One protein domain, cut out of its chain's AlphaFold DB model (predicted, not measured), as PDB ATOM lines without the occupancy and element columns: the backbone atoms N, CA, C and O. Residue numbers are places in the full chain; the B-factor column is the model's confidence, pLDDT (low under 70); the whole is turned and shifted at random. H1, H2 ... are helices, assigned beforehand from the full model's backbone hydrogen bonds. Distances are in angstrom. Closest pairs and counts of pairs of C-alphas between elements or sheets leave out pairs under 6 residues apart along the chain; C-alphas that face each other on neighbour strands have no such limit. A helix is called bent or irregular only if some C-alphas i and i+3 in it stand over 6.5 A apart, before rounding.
ATOM      1  N   LYS A 116     -27.381   5.969 -57.101       84.25
ATOM      2  CA  LYS A 116     -28.407   5.361 -56.249       84.25
ATOM      3  C   LYS A 116     -27.806   4.608 -55.064       84.25
ATOM      4  O   LYS A 116     -28.163   4.913 -53.937       84.25
ATOM      5  N   GLU A 117     -26.841   3.718 -55.290       85.19
ATOM      6  CA  GLU A 117     -26.172   2.975 -54.207       85.19
ATOM      7  C   GLU A 117     -25.467   3.913 -53.221       85.19
ATOM      8  O   GLU A 117     -25.488   3.696 -52.009       85.19
ATOM      9  N   ARG A 118     -24.886   5.012 -53.719       84.38
ATOM     10  CA  ARG A 118     -24.292   6.035 -52.854       84.38
ATOM     11  C   ARG A 118     -25.338   6.709 -51.964       84.38
ATOM     12  O   ARG A 118     -25.090   6.868 -50.770       84.38
ATOM     13  N   GLN A 119     -26.485   7.080 -52.531       87.19
ATOM     14  CA  GLN A 119     -27.598   7.653 -51.772       87.19
ATOM     15  C   GLN A 119     -28.145   6.649 -50.755       87.19
ATOM     16  O   GLN A 119     -28.316   6.996 -49.594       87.19
ATOM     17  N   GLU A 120     -28.340   5.389 -51.140       88.88
ATOM     18  CA  GLU A 120     -28.807   4.330 -50.238       88.88
ATOM     19  C   GLU A 120     -27.851   4.119 -49.060       88.88
ATOM     20  O   GLU A 120     -28.284   4.047 -47.913       88.88
ATOM     21  N   LYS A 121     -26.540   4.115 -49.309       88.44
ATOM     22  CA  LYS A 121     -25.507   4.004 -48.270       88.44
ATOM     23  C   LYS A 121     -25.486   5.211 -47.332       88.44
ATOM     24  O   LYS A 121     -25.191   5.072 -46.144       88.44
ATOM     25  N   GLU A 122     -25.763   6.406 -47.847       88.19
ATOM     26  CA  GLU A 122     -25.930   7.612 -47.028       88.19
ATOM     27  C   GLU A 122     -27.199   7.520 -46.169       88.19
ATOM     28  O   GLU A 122     -27.135   7.760 -44.962       88.19
ATOM     29  N   MET A 123     -28.309   7.060 -46.747       86.88
ATOM     30  CA  MET A 123     -29.569   6.829 -46.039       86.88
ATOM     31  C   MET A 123     -29.437   5.746 -44.963       86.88
ATOM     32  O   MET A 123     -29.917   5.922 -43.847       86.88
ATOM     33  N   GLU A 124     -28.710   4.660 -45.231       89.06
ATOM     34  CA  GLU A 124     -28.459   3.604 -44.249       89.06
ATOM     35  C   GLU A 124     -27.641   4.124 -43.057       89.06
ATOM     36  O   GLU A 124     -27.921   3.795 -41.902       89.06
ATOM     37  N   LYS A 125     -26.647   4.986 -43.304       89.56
ATOM     38  CA  LYS A 125     -25.882   5.636 -42.229       89.56
ATOM     39  C   LYS A 125     -26.764   6.542 -41.377       89.56
ATOM     40  O   LYS A 125     -26.619   6.528 -40.154       89.56
ATOM     41  N   LEU A 126     -27.671   7.302 -41.997       87.44
ATOM     42  CA  LEU A 126     -28.646   8.128 -41.283       87.44
ATOM     43  C   LEU A 126     -29.591   7.264 -40.447       87.44
ATOM     44  O   LEU A 126     -29.761   7.547 -39.264       87.44
ATOM     45  N   LYS A 127     -30.095   6.154 -41.000       86.25
ATOM     46  CA  LYS A 127     -30.920   5.177 -40.276       86.25
ATOM     47  C   LYS A 127     -30.201   4.621 -39.053       86.25
ATOM     48  O   LYS A 127     -30.724   4.675 -37.943       86.25
ATOM     49  N   ARG A 128     -28.973   4.121 -39.236       88.44
ATOM     50  CA  ARG A 128     -28.150   3.597 -38.135       88.44
ATOM     51  C   ARG A 128     -27.905   4.667 -37.076       88.44
ATOM     52  O   ARG A 128     -28.008   4.369 -35.891       88.44
ATOM     53  N   ARG A 129     -27.628   5.912 -37.487       86.25
ATOM     54  CA  ARG A 129     -27.438   7.038 -36.567       86.25
ATOM     55  C   ARG A 129     -28.709   7.340 -35.776       86.25
ATOM     56  O   ARG A 129     -28.620   7.405 -34.555       86.25
ATOM     57  N   ALA A 130     -29.851   7.468 -36.449       86.69
ATOM     58  CA  ALA A 130     -31.142   7.754 -35.833       86.69
ATOM     59  C   ALA A 130     -31.523   6.666 -34.818       86.69
ATOM     60  O   ALA A 130     -31.796   6.979 -33.664       86.69
ATOM     61  N   LEU A 131     -31.408   5.386 -35.189       85.31
ATOM     62  CA  LEU A 131     -31.648   4.255 -34.280       85.31
ATOM     63  C   LEU A 131     -30.646   4.190 -33.118       85.31
ATOM     64  O   LEU A 131     -30.977   3.724 -32.032       85.31
ATOM     65  N   SER A 132     -29.411   4.651 -33.334       82.88
ATOM     66  CA  SER A 132     -28.381   4.733 -32.292       82.88
ATOM     67  C   SER A 132     -28.463   5.997 -31.429       82.88
ATOM     68  O   SER A 132     -27.605   6.182 -30.559       82.88
ATOM     69  N   SER A 133     -29.440   6.873 -31.683       84.81
ATOM     70  CA  SER A 133     -29.661   8.076 -30.883       84.81
ATOM     71  C   SER A 133     -29.999   7.706 -29.440       84.81
ATOM     72  O   SER A 133     -30.545   6.637 -29.157       84.81
ATOM     73  N   THR A 134     -29.650   8.593 -28.510       80.62
ATOM     74  CA  THR A 134     -29.839   8.365 -27.071       80.62
ATOM     75  C   THR A 134     -31.310   8.175 -26.721       80.62
ATOM     76  O   THR A 134     -31.634   7.232 -26.011       80.62
ATOM     77  N   MET A 135     -32.192   8.990 -27.306       83.62
ATOM     78  CA  MET A 135     -33.641   8.918 -27.096       83.62
ATOM     79  C   MET A 135     -34.214   7.553 -27.496       83.62
ATOM     80  O   MET A 135     -34.965   6.950 -26.739       83.62
ATOM     81  N   ILE A 136     -33.831   7.022 -28.662       85.88
ATOM     82  CA  ILE A 136     -34.326   5.712 -29.114       85.88
ATOM     83  C   ILE A 136     -33.725   4.572 -28.302       85.88
ATOM     84  O   ILE A 136     -34.404   3.583 -28.044       85.88
ATOM     85  N   GLN A 137     -32.471   4.700 -27.872       85.12
ATOM     86  CA  GLN A 137     -31.861   3.718 -26.981       85.12
ATOM     87  C   GLN A 137     -32.523   3.696 -25.601       85.12
ATOM     88  O   GLN A 137     -32.673   2.617 -25.046       85.12
ATOM     89  N   GLU A 138     -32.934   4.843 -25.060       85.62
ATOM     90  CA  GLU A 138     -33.695   4.921 -23.805       85.62
ATOM     91  C   GLU A 138     -35.072   4.276 -23.950       85.62
ATOM     92  O   GLU A 138     -35.381   3.362 -23.196       85.62
ATOM     93  N   ILE A 139     -35.823   4.619 -25.002       88.69
ATOM     94  CA  ILE A 139     -37.095   3.947 -25.311       88.69
ATOM     95  C   ILE A 139     -36.880   2.431 -25.429       88.69
ATOM     96  O   ILE A 139     -37.615   1.641 -24.847       88.69
ATOM     97  N   ARG A 140     -35.839   1.997 -26.150       89.81
ATOM     98  CA  ARG A 140     -35.525   0.571 -26.296       89.81
ATOM     99  C   ARG A 140     -35.274  -0.107 -24.944       89.81
ATOM    100  O   ARG A 140     -35.725  -1.232 -24.778       89.81
ATOM    101  N   ARG A 141     -34.571   0.548 -24.016       86.31
ATOM    102  CA  ARG A 141     -34.301   0.022 -22.667       86.31
ATOM    103  C   ARG A 141     -35.569  -0.131 -21.839       86.31
ATOM    104  O   ARG A 141     -35.703  -1.117 -21.136       86.31
ATOM    105  N   ASP A 142     -36.495   0.816 -21.948       88.81
ATOM    106  CA  ASP A 142     -37.738   0.775 -21.172       88.81
ATOM    107  C   ASP A 142     -38.669  -0.357 -21.637       88.81
ATOM    108  O   ASP A 142     -39.406  -0.933 -20.840       88.81
ATOM    109  N   PHE A 143     -38.642  -0.681 -22.936       92.44
ATOM    110  CA  PHE A 143     -39.498  -1.714 -23.527       92.44
ATOM    111  C   PHE A 143     -38.860  -3.109 -23.599       92.44
ATOM    112  O   PHE A 143     -39.593  -4.089 -23.744       92.44
ATOM    113  N   LEU A 144     -37.530  -3.222 -23.542       90.69
ATOM    114  CA  LEU A 144     -36.816  -4.499 -23.603       90.69
ATOM    115  C   LEU A 144     -36.116  -4.789 -22.275       90.69
ATOM    116  O   LEU A 144     -35.248  -4.035 -21.854       90.69
ATOM    117  N   ASP A 145     -36.408  -5.945 -21.684       88.38
ATOM    118  CA  ASP A 145     -35.758  -6.438 -20.460       88.38
ATOM    119  C   ASP A 145     -34.412  -7.135 -20.779       88.38
ATOM    120  O   ASP A 145     -34.168  -8.293 -20.435       88.38
ATOM    121  N   GLU A 146     -33.554  -6.459 -21.555       89.00
ATOM    122  CA  GLU A 146     -32.197  -6.926 -21.868       89.00
ATOM    123  C   GLU A 146     -31.259  -6.624 -20.676       89.00
ATOM    124  O   GLU A 146     -31.264  -5.503 -20.162       89.00
ATOM    125  N   PRO A 147     -30.414  -7.576 -20.229       87.38
ATOM    126  CA  PRO A 147     -29.521  -7.342 -19.096       87.38
ATOM    127  C   PRO A 147     -28.499  -6.235 -19.407       87.38
ATOM    128  O   PRO A 147     -27.747  -6.327 -20.380       87.38
ATOM    129  N   GLU A 148     -28.430  -5.209 -18.553       79.50
ATOM    130  CA  GLU A 148     -27.458  -4.115 -18.675       79.50
ATOM    131  C   GLU A 148     -26.248  -4.282 -17.741       79.50
ATOM    132  O   GLU A 148     -26.372  -4.645 -16.570       79.50
ATOM    133  N   GLU A 149     -25.062  -3.913 -18.231       80.69
ATOM    134  CA  GLU A 149     -23.885  -3.710 -17.383       80.69
ATOM    135  C   GLU A 149     -24.068  -2.442 -16.528       80.69
ATOM    136  O   GLU A 149     -23.958  -1.311 -17.020       80.69
ATOM    137  N   GLN A 170      -9.830  -2.464 -26.814       96.69
ATOM    138  CA  GLN A 170     -10.033  -3.666 -27.630       96.69
ATOM    139  C   GLN A 170      -9.097  -3.715 -28.843       96.69
ATOM    140  O   GLN A 170      -8.528  -4.760 -29.143       96.69
ATOM    141  N   PHE A 171      -8.905  -2.589 -29.539       97.25
ATOM    142  CA  PHE A 171      -7.958  -2.518 -30.652       97.25
ATOM    143  C   PHE A 171      -6.511  -2.724 -30.183       97.25
ATOM    144  O   PHE A 171      -5.771  -3.496 -30.788       97.25
ATOM    145  N   GLU A 172      -6.102  -2.053 -29.106       96.44
ATOM    146  CA  GLU A 172      -4.749  -2.178 -28.554       96.44
ATOM    147  C   GLU A 172      -4.458  -3.607 -28.079       96.44
ATOM    148  O   GLU A 172      -3.356  -4.098 -28.302       96.44
ATOM    149  N   GLU A 173      -5.435  -4.285 -27.475       96.56
ATOM    150  CA  GLU A 173      -5.343  -5.686 -27.045       96.56
ATOM    151  C   GLU A 173      -5.306  -6.652 -28.234       96.56
ATOM    152  O   GLU A 173      -4.501  -7.579 -28.244       96.56
ATOM    153  N   ALA A 174      -6.128  -6.424 -29.262       98.19
ATOM    154  CA  ALA A 174      -6.178  -7.284 -30.444       98.19
ATOM    155  C   ALA A 174      -4.908  -7.186 -31.306       98.19
ATOM    156  O   ALA A 174      -4.449  -8.186 -31.856       98.19
ATOM    157  N   TYR A 175      -4.346  -5.981 -31.436       96.56
ATOM    158  CA  TYR A 175      -3.199  -5.705 -32.307       96.56
ATOM    159  C   TYR A 175      -1.887  -5.474 -31.543       96.56
ATOM    160  O   TYR A 175      -0.873  -5.178 -32.171       96.56
ATOM    161  N   PHE A 176      -1.895  -5.583 -30.211       95.69
ATOM    162  CA  PHE A 176      -0.743  -5.398 -29.315       95.69
ATOM    163  C   PHE A 176       0.078  -4.121 -29.586       95.69
ATOM    164  O   PHE A 176       1.299  -4.093 -29.421       95.69
ATOM    165  N   THR A 177      -0.580  -3.037 -30.005       95.75
ATOM    166  CA  THR A 177       0.064  -1.758 -30.343       95.75
ATOM    167  C   THR A 177      -0.694  -0.595 -29.720       95.75
ATOM    168  O   THR A 177      -1.915  -0.532 -29.797       95.75
ATOM    169  N   ARG A 178       0.022   0.351 -29.093       93.94
ATOM    170  CA  ARG A 178      -0.603   1.524 -28.457       93.94
ATOM    171  C   ARG A 178      -1.037   2.559 -29.489       93.94
ATOM    172  O   ARG A 178      -0.229   2.989 -30.314       93.94
ATOM    173  N   VAL A 179      -2.270   3.049 -29.362       93.69
ATOM    174  CA  VAL A 179      -2.790   4.131 -30.203       93.69
ATOM    175  C   VAL A 179      -2.495   5.476 -29.542       93.69
ATOM    176  O   VAL A 179      -2.909   5.761 -28.417       93.69
ATOM    177  N   THR A 180      -1.779   6.351 -30.249       92.88
ATOM    178  CA  THR A 180      -1.486   7.699 -29.740       92.88
ATOM    179  C   THR A 180      -2.715   8.606 -29.818       92.88
ATOM    180  O   THR A 180      -3.513   8.543 -30.752       92.88
ATOM    181  N   VAL A 181      -2.881   9.475 -28.819       91.62
ATOM    182  CA  VAL A 181      -3.968  10.462 -28.780       91.62
ATOM    183  C   VAL A 181      -3.546  11.782 -29.402       91.62
ATOM    184  O   VAL A 181      -2.500  12.336 -29.063       91.62
ATOM    185  N   SER A 182      -4.410  12.345 -30.248       93.75
ATOM    186  CA  SER A 182      -4.229  13.709 -30.737       93.75
ATOM    187  C   SER A 182      -4.393  14.727 -29.605       93.75
ATOM    188  O   SER A 182      -5.172  14.530 -28.666       93.75
ATOM    189  N   LYS A 183      -3.709  15.877 -29.718       94.19
ATOM    190  CA  LYS A 183      -3.881  17.010 -28.789       94.19
ATOM    191  C   LYS A 183      -5.349  17.454 -28.705       94.19
ATOM    192  O   LYS A 183      -5.823  17.748 -27.614       94.19
ATOM    193  N   LYS A 184      -6.068  17.427 -29.836       90.88
ATOM    194  CA  LYS A 184      -7.496  17.784 -29.910       90.88
ATOM    195  C   LYS A 184      -8.376  16.813 -29.119       90.88
ATOM    196  O   LYS A 184      -9.253  17.247 -28.382       90.88
ATOM    197  N   ASP A 185      -8.108  15.512 -29.218       89.12
ATOM    198  CA  ASP A 185      -8.868  14.492 -28.484       89.12
ATOM    199  C   ASP A 185      -8.610  14.583 -26.981       89.12
ATOM    200  O   ASP A 185      -9.527  14.451 -26.172       89.12
ATOM    201  N   LYS A 186      -7.362  14.876 -26.601       89.75
ATOM    202  CA  LYS A 186      -6.983  15.100 -25.203       89.75
ATOM    203  C   LYS A 186      -7.668  16.337 -24.620       89.75
ATOM    204  O   LYS A 186      -8.107  16.308 -23.475       89.75
ATOM    205  N   GLU A 187      -7.774  17.415 -25.394       89.50
ATOM    206  CA  GLU A 187      -8.520  18.608 -24.991       89.50
ATOM    207  C   GLU A 187     -10.021  18.325 -24.874       89.50
ATOM    208  O   GLU A 187     -10.642  18.730 -23.892       89.50
ATOM    209  N   LYS A 188     -10.599  17.578 -25.818       84.75
ATOM    210  CA  LYS A 188     -12.008  17.179 -25.772       84.75
ATOM    211  C   LYS A 188     -12.327  16.365 -24.517       84.75
ATOM    212  O   LYS A 188     -13.245  16.731 -23.794       84.75
ATOM    213  N   SER A 189     -11.514  15.355 -24.210       84.31
ATOM    214  CA  SER A 189     -11.658  14.560 -22.984       84.31
ATOM    215  C   SER A 189     -11.545  15.424 -21.718       84.31
ATOM    216  O   SER A 189     -12.308  15.247 -20.772       84.31
ATOM    217  N   ARG A 190     -10.658  16.432 -21.706       85.75
ATOM    218  CA  ARG A 190     -10.567  17.397 -20.595       85.75
ATOM    219  C   ARG A 190     -11.821  18.260 -20.460       85.75
ATOM    220  O   ARG A 190     -12.290  18.450 -19.345       85.75
ATOM    221  N   ARG A 191     -12.373  18.763 -21.569       83.62
ATOM    222  CA  ARG A 191     -13.618  19.558 -21.572       83.62
ATOM    223  C   ARG A 191     -14.830  18.738 -21.128       83.62
ATOM    224  O   ARG A 191     -15.724  19.272 -20.492       83.62
ATOM    225  N   MET A 192     -14.837  17.442 -21.420       76.44
ATOM    226  CA  MET A 192     -15.876  16.520 -20.954       76.44
ATOM    227  C   MET A 192     -15.732  16.156 -19.471       76.44
ATOM    228  O   MET A 192     -16.684  15.686 -18.849       76.44
ATOM    229  N   SER A 193     -14.561  16.411 -18.879       76.25
ATOM    230  CA  SER A 193     -14.363  16.331 -17.433       76.25
ATOM    231  C   SER A 193     -14.858  17.567 -16.681       76.25
ATOM    232  O   SER A 193     -14.985  17.502 -15.460       76.25
ATOM    233  N   THR A 194     -15.109  18.682 -17.365       74.50
ATOM    234  CA  THR A 194     -15.590  19.924 -16.753       74.50
ATOM    235  C   THR A 194     -17.088  20.113 -17.006       74.50
ATOM    236  O   THR A 194     -17.674  19.464 -17.869       74.50
ATOM    237  N   MET A 195     -17.725  21.030 -16.268       66.31
ATOM    238  CA  MET A 195     -19.176  21.307 -16.336       66.31
ATOM    239  C   MET A 195     -19.687  21.749 -17.725       66.31
ATOM    240  O   MET A 195     -20.888  21.877 -17.936       66.31
ATOM    241  N   SER A 196     -18.792  21.948 -18.699       66.38
ATOM    242  CA  SER A 196     -19.126  22.213 -20.101       66.38
ATOM    243  C   SER A 196     -19.678  20.983 -20.851       66.38
ATOM    244  O   SER A 196     -20.036  21.106 -22.023       66.38
ATOM    245  N   SER A 197     -19.749  19.807 -20.218       67.75
ATOM    246  CA  SER A 197     -20.234  18.544 -20.803       67.75
ATOM    247  C   SER A 197     -21.754  18.483 -21.058       67.75
ATOM    248  O   SER A 197     -22.231  17.560 -21.727       67.75
ATOM    249  N   LEU A 198     -22.521  19.470 -20.575       70.19
ATOM    250  CA  LEU A 198     -23.983  19.543 -20.725       70.19
ATOM    251  C   LEU A 198     -24.449  19.700 -22.188       70.19
ATOM    252  O   LEU A 198     -25.541  19.253 -22.527       70.19
ATOM    253  N   ASP A 199     -23.603  20.232 -23.078       70.19
ATOM    254  CA  ASP A 199     -23.893  20.367 -24.521       70.19
ATOM    255  C   ASP A 199     -24.154  19.007 -25.206       70.19
ATOM    256  O   ASP A 199     -24.866  18.918 -26.203       70.19
ATOM    257  N   GLY A 200     -23.615  17.912 -24.657       66.12
ATOM    258  CA  GLY A 200     -23.840  16.565 -25.185       66.12
ATOM    259  C   GLY A 200     -25.228  15.988 -24.899       66.12
ATOM    260  O   GLY A 200     -25.641  15.082 -25.620       66.12
ATOM    261  N   VAL A 201     -25.930  16.497 -23.880       70.69
ATOM    262  CA  VAL A 201     -27.253  16.001 -23.452       70.69
ATOM    263  C   VAL A 201     -28.400  16.761 -24.108       70.69
ATOM    264  O   VAL A 201     -29.449  16.181 -24.347       70.69
ATOM    265  N   VAL A 202     -28.188  18.024 -24.485       70.50
ATOM    266  CA  VAL A 202     -29.211  18.847 -25.161       70.50
ATOM    267  C   VAL A 202     -29.211  18.634 -26.686       70.50
ATOM    268  O   VAL A 202     -30.105  19.089 -27.395       70.50
ATOM    269  N   LYS A 203     -28.219  17.913 -27.221       68.81
ATOM    270  CA  LYS A 203     -28.157  17.567 -28.645       68.81
ATOM    271  C   LYS A 203     -29.052  16.375 -28.954       68.81
ATOM    272  O   LYS A 203     -28.591  15.234 -28.989       68.81
ATOM    273  N   PHE A 204     -30.314  16.674 -29.236       71.12
ATOM    274  CA  PHE A 204     -31.204  15.753 -29.926       71.12
ATOM    275  C   PHE A 204     -30.655  15.517 -31.339       71.12
ATOM    276  O   PHE A 204     -30.421  16.459 -32.098       71.12
ATOM    277  N   ASP A 205     -30.340  14.259 -31.650       74.50
ATOM    278  CA  ASP A 205     -29.933  13.869 -32.998       74.50
ATOM    279  C   ASP A 205     -31.117  14.057 -33.968       74.50
ATOM    280  O   ASP A 205     -32.278  13.975 -33.574       74.50
ATOM    281  N   ASP A 206     -30.815  14.325 -35.237       76.12
ATOM    282  CA  ASP A 206     -31.830  14.497 -36.277       76.12
ATOM    283  C   ASP A 206     -32.564  13.166 -36.533       76.12
ATOM    284  O   ASP A 206     -31.981  12.201 -37.037       76.12
ATOM    285  N   LEU A 207     -33.835  13.116 -36.128       75.25
ATOM    286  CA  LEU A 207     -34.730  11.958 -36.232       75.25
ATOM    287  C   LEU A 207     -35.651  12.031 -37.460       75.25
ATOM    288  O   LEU A 207     -36.484  11.143 -37.635       75.25
ATOM    289  N   SER A 208     -35.496  13.043 -38.322       80.19
ATOM    290  CA  SER A 208     -36.346  13.271 -39.507       80.19
ATOM    291  C   SER A 208     -36.494  12.046 -40.417       80.19
ATOM    292  O   SER A 208     -37.533  11.850 -41.041       80.19
ATOM    293  N   TYR A 209     -35.481  11.179 -40.458       74.94
ATOM    294  CA  TYR A 209     -35.523   9.927 -41.212       74.94
ATOM    295  C   TYR A 209     -36.599   8.944 -40.715       74.94
ATOM    296  O   TYR A 209     -37.240   8.271 -41.519       74.94
ATOM    297  N   LEU A 210     -36.797   8.831 -39.400       73.25
ATOM    298  CA  LEU A 210     -37.718   7.845 -38.821       73.25
ATOM    299  C   LEU A 210     -39.183   8.257 -38.959       73.25
ATOM    300  O   LEU A 210     -40.050   7.391 -39.064       73.25
ATOM    301  N   ASP A 211     -39.442   9.560 -39.025       78.00
ATOM    302  CA  ASP A 211     -40.771  10.122 -39.267       78.00
ATOM    303  C   ASP A 211     -41.325   9.667 -40.633       78.00
ATOM    304  O   ASP A 211     -42.464   9.216 -40.756       78.00
ATOM    305  N   GLN A 212     -40.461   9.632 -41.654       71.94
ATOM    306  CA  GLN A 212     -40.827   9.179 -43.000       71.94
ATOM    307  C   GLN A 212     -41.174   7.682 -43.073       71.94
ATOM    308  O   GLN A 212     -42.028   7.297 -43.871       71.94
ATOM    309  N   GLU A 213     -40.530   6.823 -42.271       64.06
ATOM    310  CA  GLU A 213     -40.875   5.391 -42.208       64.06
ATOM    311  C   GLU A 213     -42.174   5.153 -41.418       64.06
ATOM    312  O   GLU A 213     -42.981   4.308 -41.818       64.06
ATOM    313  N   GLY A 214     -42.413   5.916 -40.343       64.12
ATOM    314  CA  GLY A 214     -43.640   5.836 -39.545       64.12
ATOM    315  C   GLY A 214     -44.902   6.054 -40.386       64.12
ATOM    316  O   GLY A 214     -45.842   5.259 -40.316       64.12
ATOM    317  N   ASP A 215     -44.872   7.050 -41.271       69.25
ATOM    318  CA  ASP A 215     -45.961   7.351 -42.203       69.25
ATOM    319  C   ASP A 215     -46.268   6.198 -43.175       69.25
ATOM    320  O   ASP A 215     -47.429   5.930 -43.497       69.25
ATOM    321  N   GLN A 216     -45.248   5.470 -43.639       64.19
ATOM    322  CA  GLN A 216     -45.431   4.339 -44.560       64.19
ATOM    323  C   GLN A 216     -46.029   3.117 -43.853       64.19
ATOM    324  O   GLN A 216     -46.881   2.416 -44.414       64.19
ATOM    325  N   VAL A 217     -45.619   2.872 -42.605       67.44
ATOM    326  CA  VAL A 217     -46.165   1.794 -41.768       67.44
ATOM    327  C   VAL A 217     -47.629   2.076 -41.420       67.44
ATOM    328  O   VAL A 217     -48.472   1.189 -41.545       67.44
ATOM    329  N   GLN A 218     -47.978   3.319 -41.077       65.56
ATOM    330  CA  GLN A 218     -49.371   3.690 -40.807       65.56
ATOM    331  C   GLN A 218     -50.259   3.556 -42.049       65.56
ATOM    332  O   GLN A 218     -51.354   2.998 -41.963       65.56
ATOM    333  N   ARG A 219     -49.772   3.974 -43.226       68.81
ATOM    334  CA  ARG A 219     -50.495   3.806 -44.500       68.81
ATOM    335  C   ARG A 219     -50.736   2.338 -44.841       68.81
ATOM    336  O   ARG A 219     -51.834   1.979 -45.257       68.81
ATOM    337  N   THR A 220     -49.742   1.474 -44.641       68.88
ATOM    338  CA  THR A 220     -49.887   0.033 -44.911       68.88
ATOM    339  C   THR A 220     -50.809  -0.665 -43.914       68.88
ATOM    340  O   THR A 220     -51.616  -1.495 -44.332       68.88
ATOM    341  N   ILE A 221     -50.763  -0.308 -42.627       71.06
ATOM    342  CA  ILE A 221     -51.699  -0.824 -41.615       71.06
ATOM    343  C   ILE A 221     -53.135  -0.384 -41.933       71.06
ATOM    344  O   ILE A 221     -54.044  -1.211 -41.892       71.06
TER     345      ILE A 221
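What this domain is: This is residues 116 to 149 and 170 to 221 of the 230 residues of an uncharacterized protein of Pomacea canaliculata (UniProt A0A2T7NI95). Six helices, H1 to H6 in order, are strung out in a wide, open arc, and H6 comes back to meet H1. The printed part has 86 residues, no named strand, and is all helix. It is extended, radius of gyration of the C-alphas 18.5 A, spanning 52 by 35 by 28 A.

Where its parts are: Find C-alpha 116 at (-28.407, 5.361, -56.249); H1 runs 22.2 A to residue 131. Next come H2, residues 134 to 143, H3, 170 to 175, H4, 183 to 192, and H5, 195 to 202, only just irregular: C-alphas 196 and 199 are 6.8 A apart. H6, residues 208 to 221, ends at C-alpha 221, (-51.699, -0.824, -41.615).

How they stand to each other: Look at Lys 127 and Tyr 209, the closest C-alphas of H1 and H6, 6.7 A apart: these helices touch, about perpendicular at 87 degrees. H3 is apart from the other helices. O i to N i+4 pairs are within hydrogen-bond range throughout H1 to H4, in 7 of 10 in H6 and 0 of 4 in H5, which has 2 of 5 O i to N i+3 pairs.

The domain as a whole: Residues 150 to 169 are cut out; C-alphas 149 and 170 are 17.2 A apart. pLDDT is under 70 for 13 residues, among them 213 to 220.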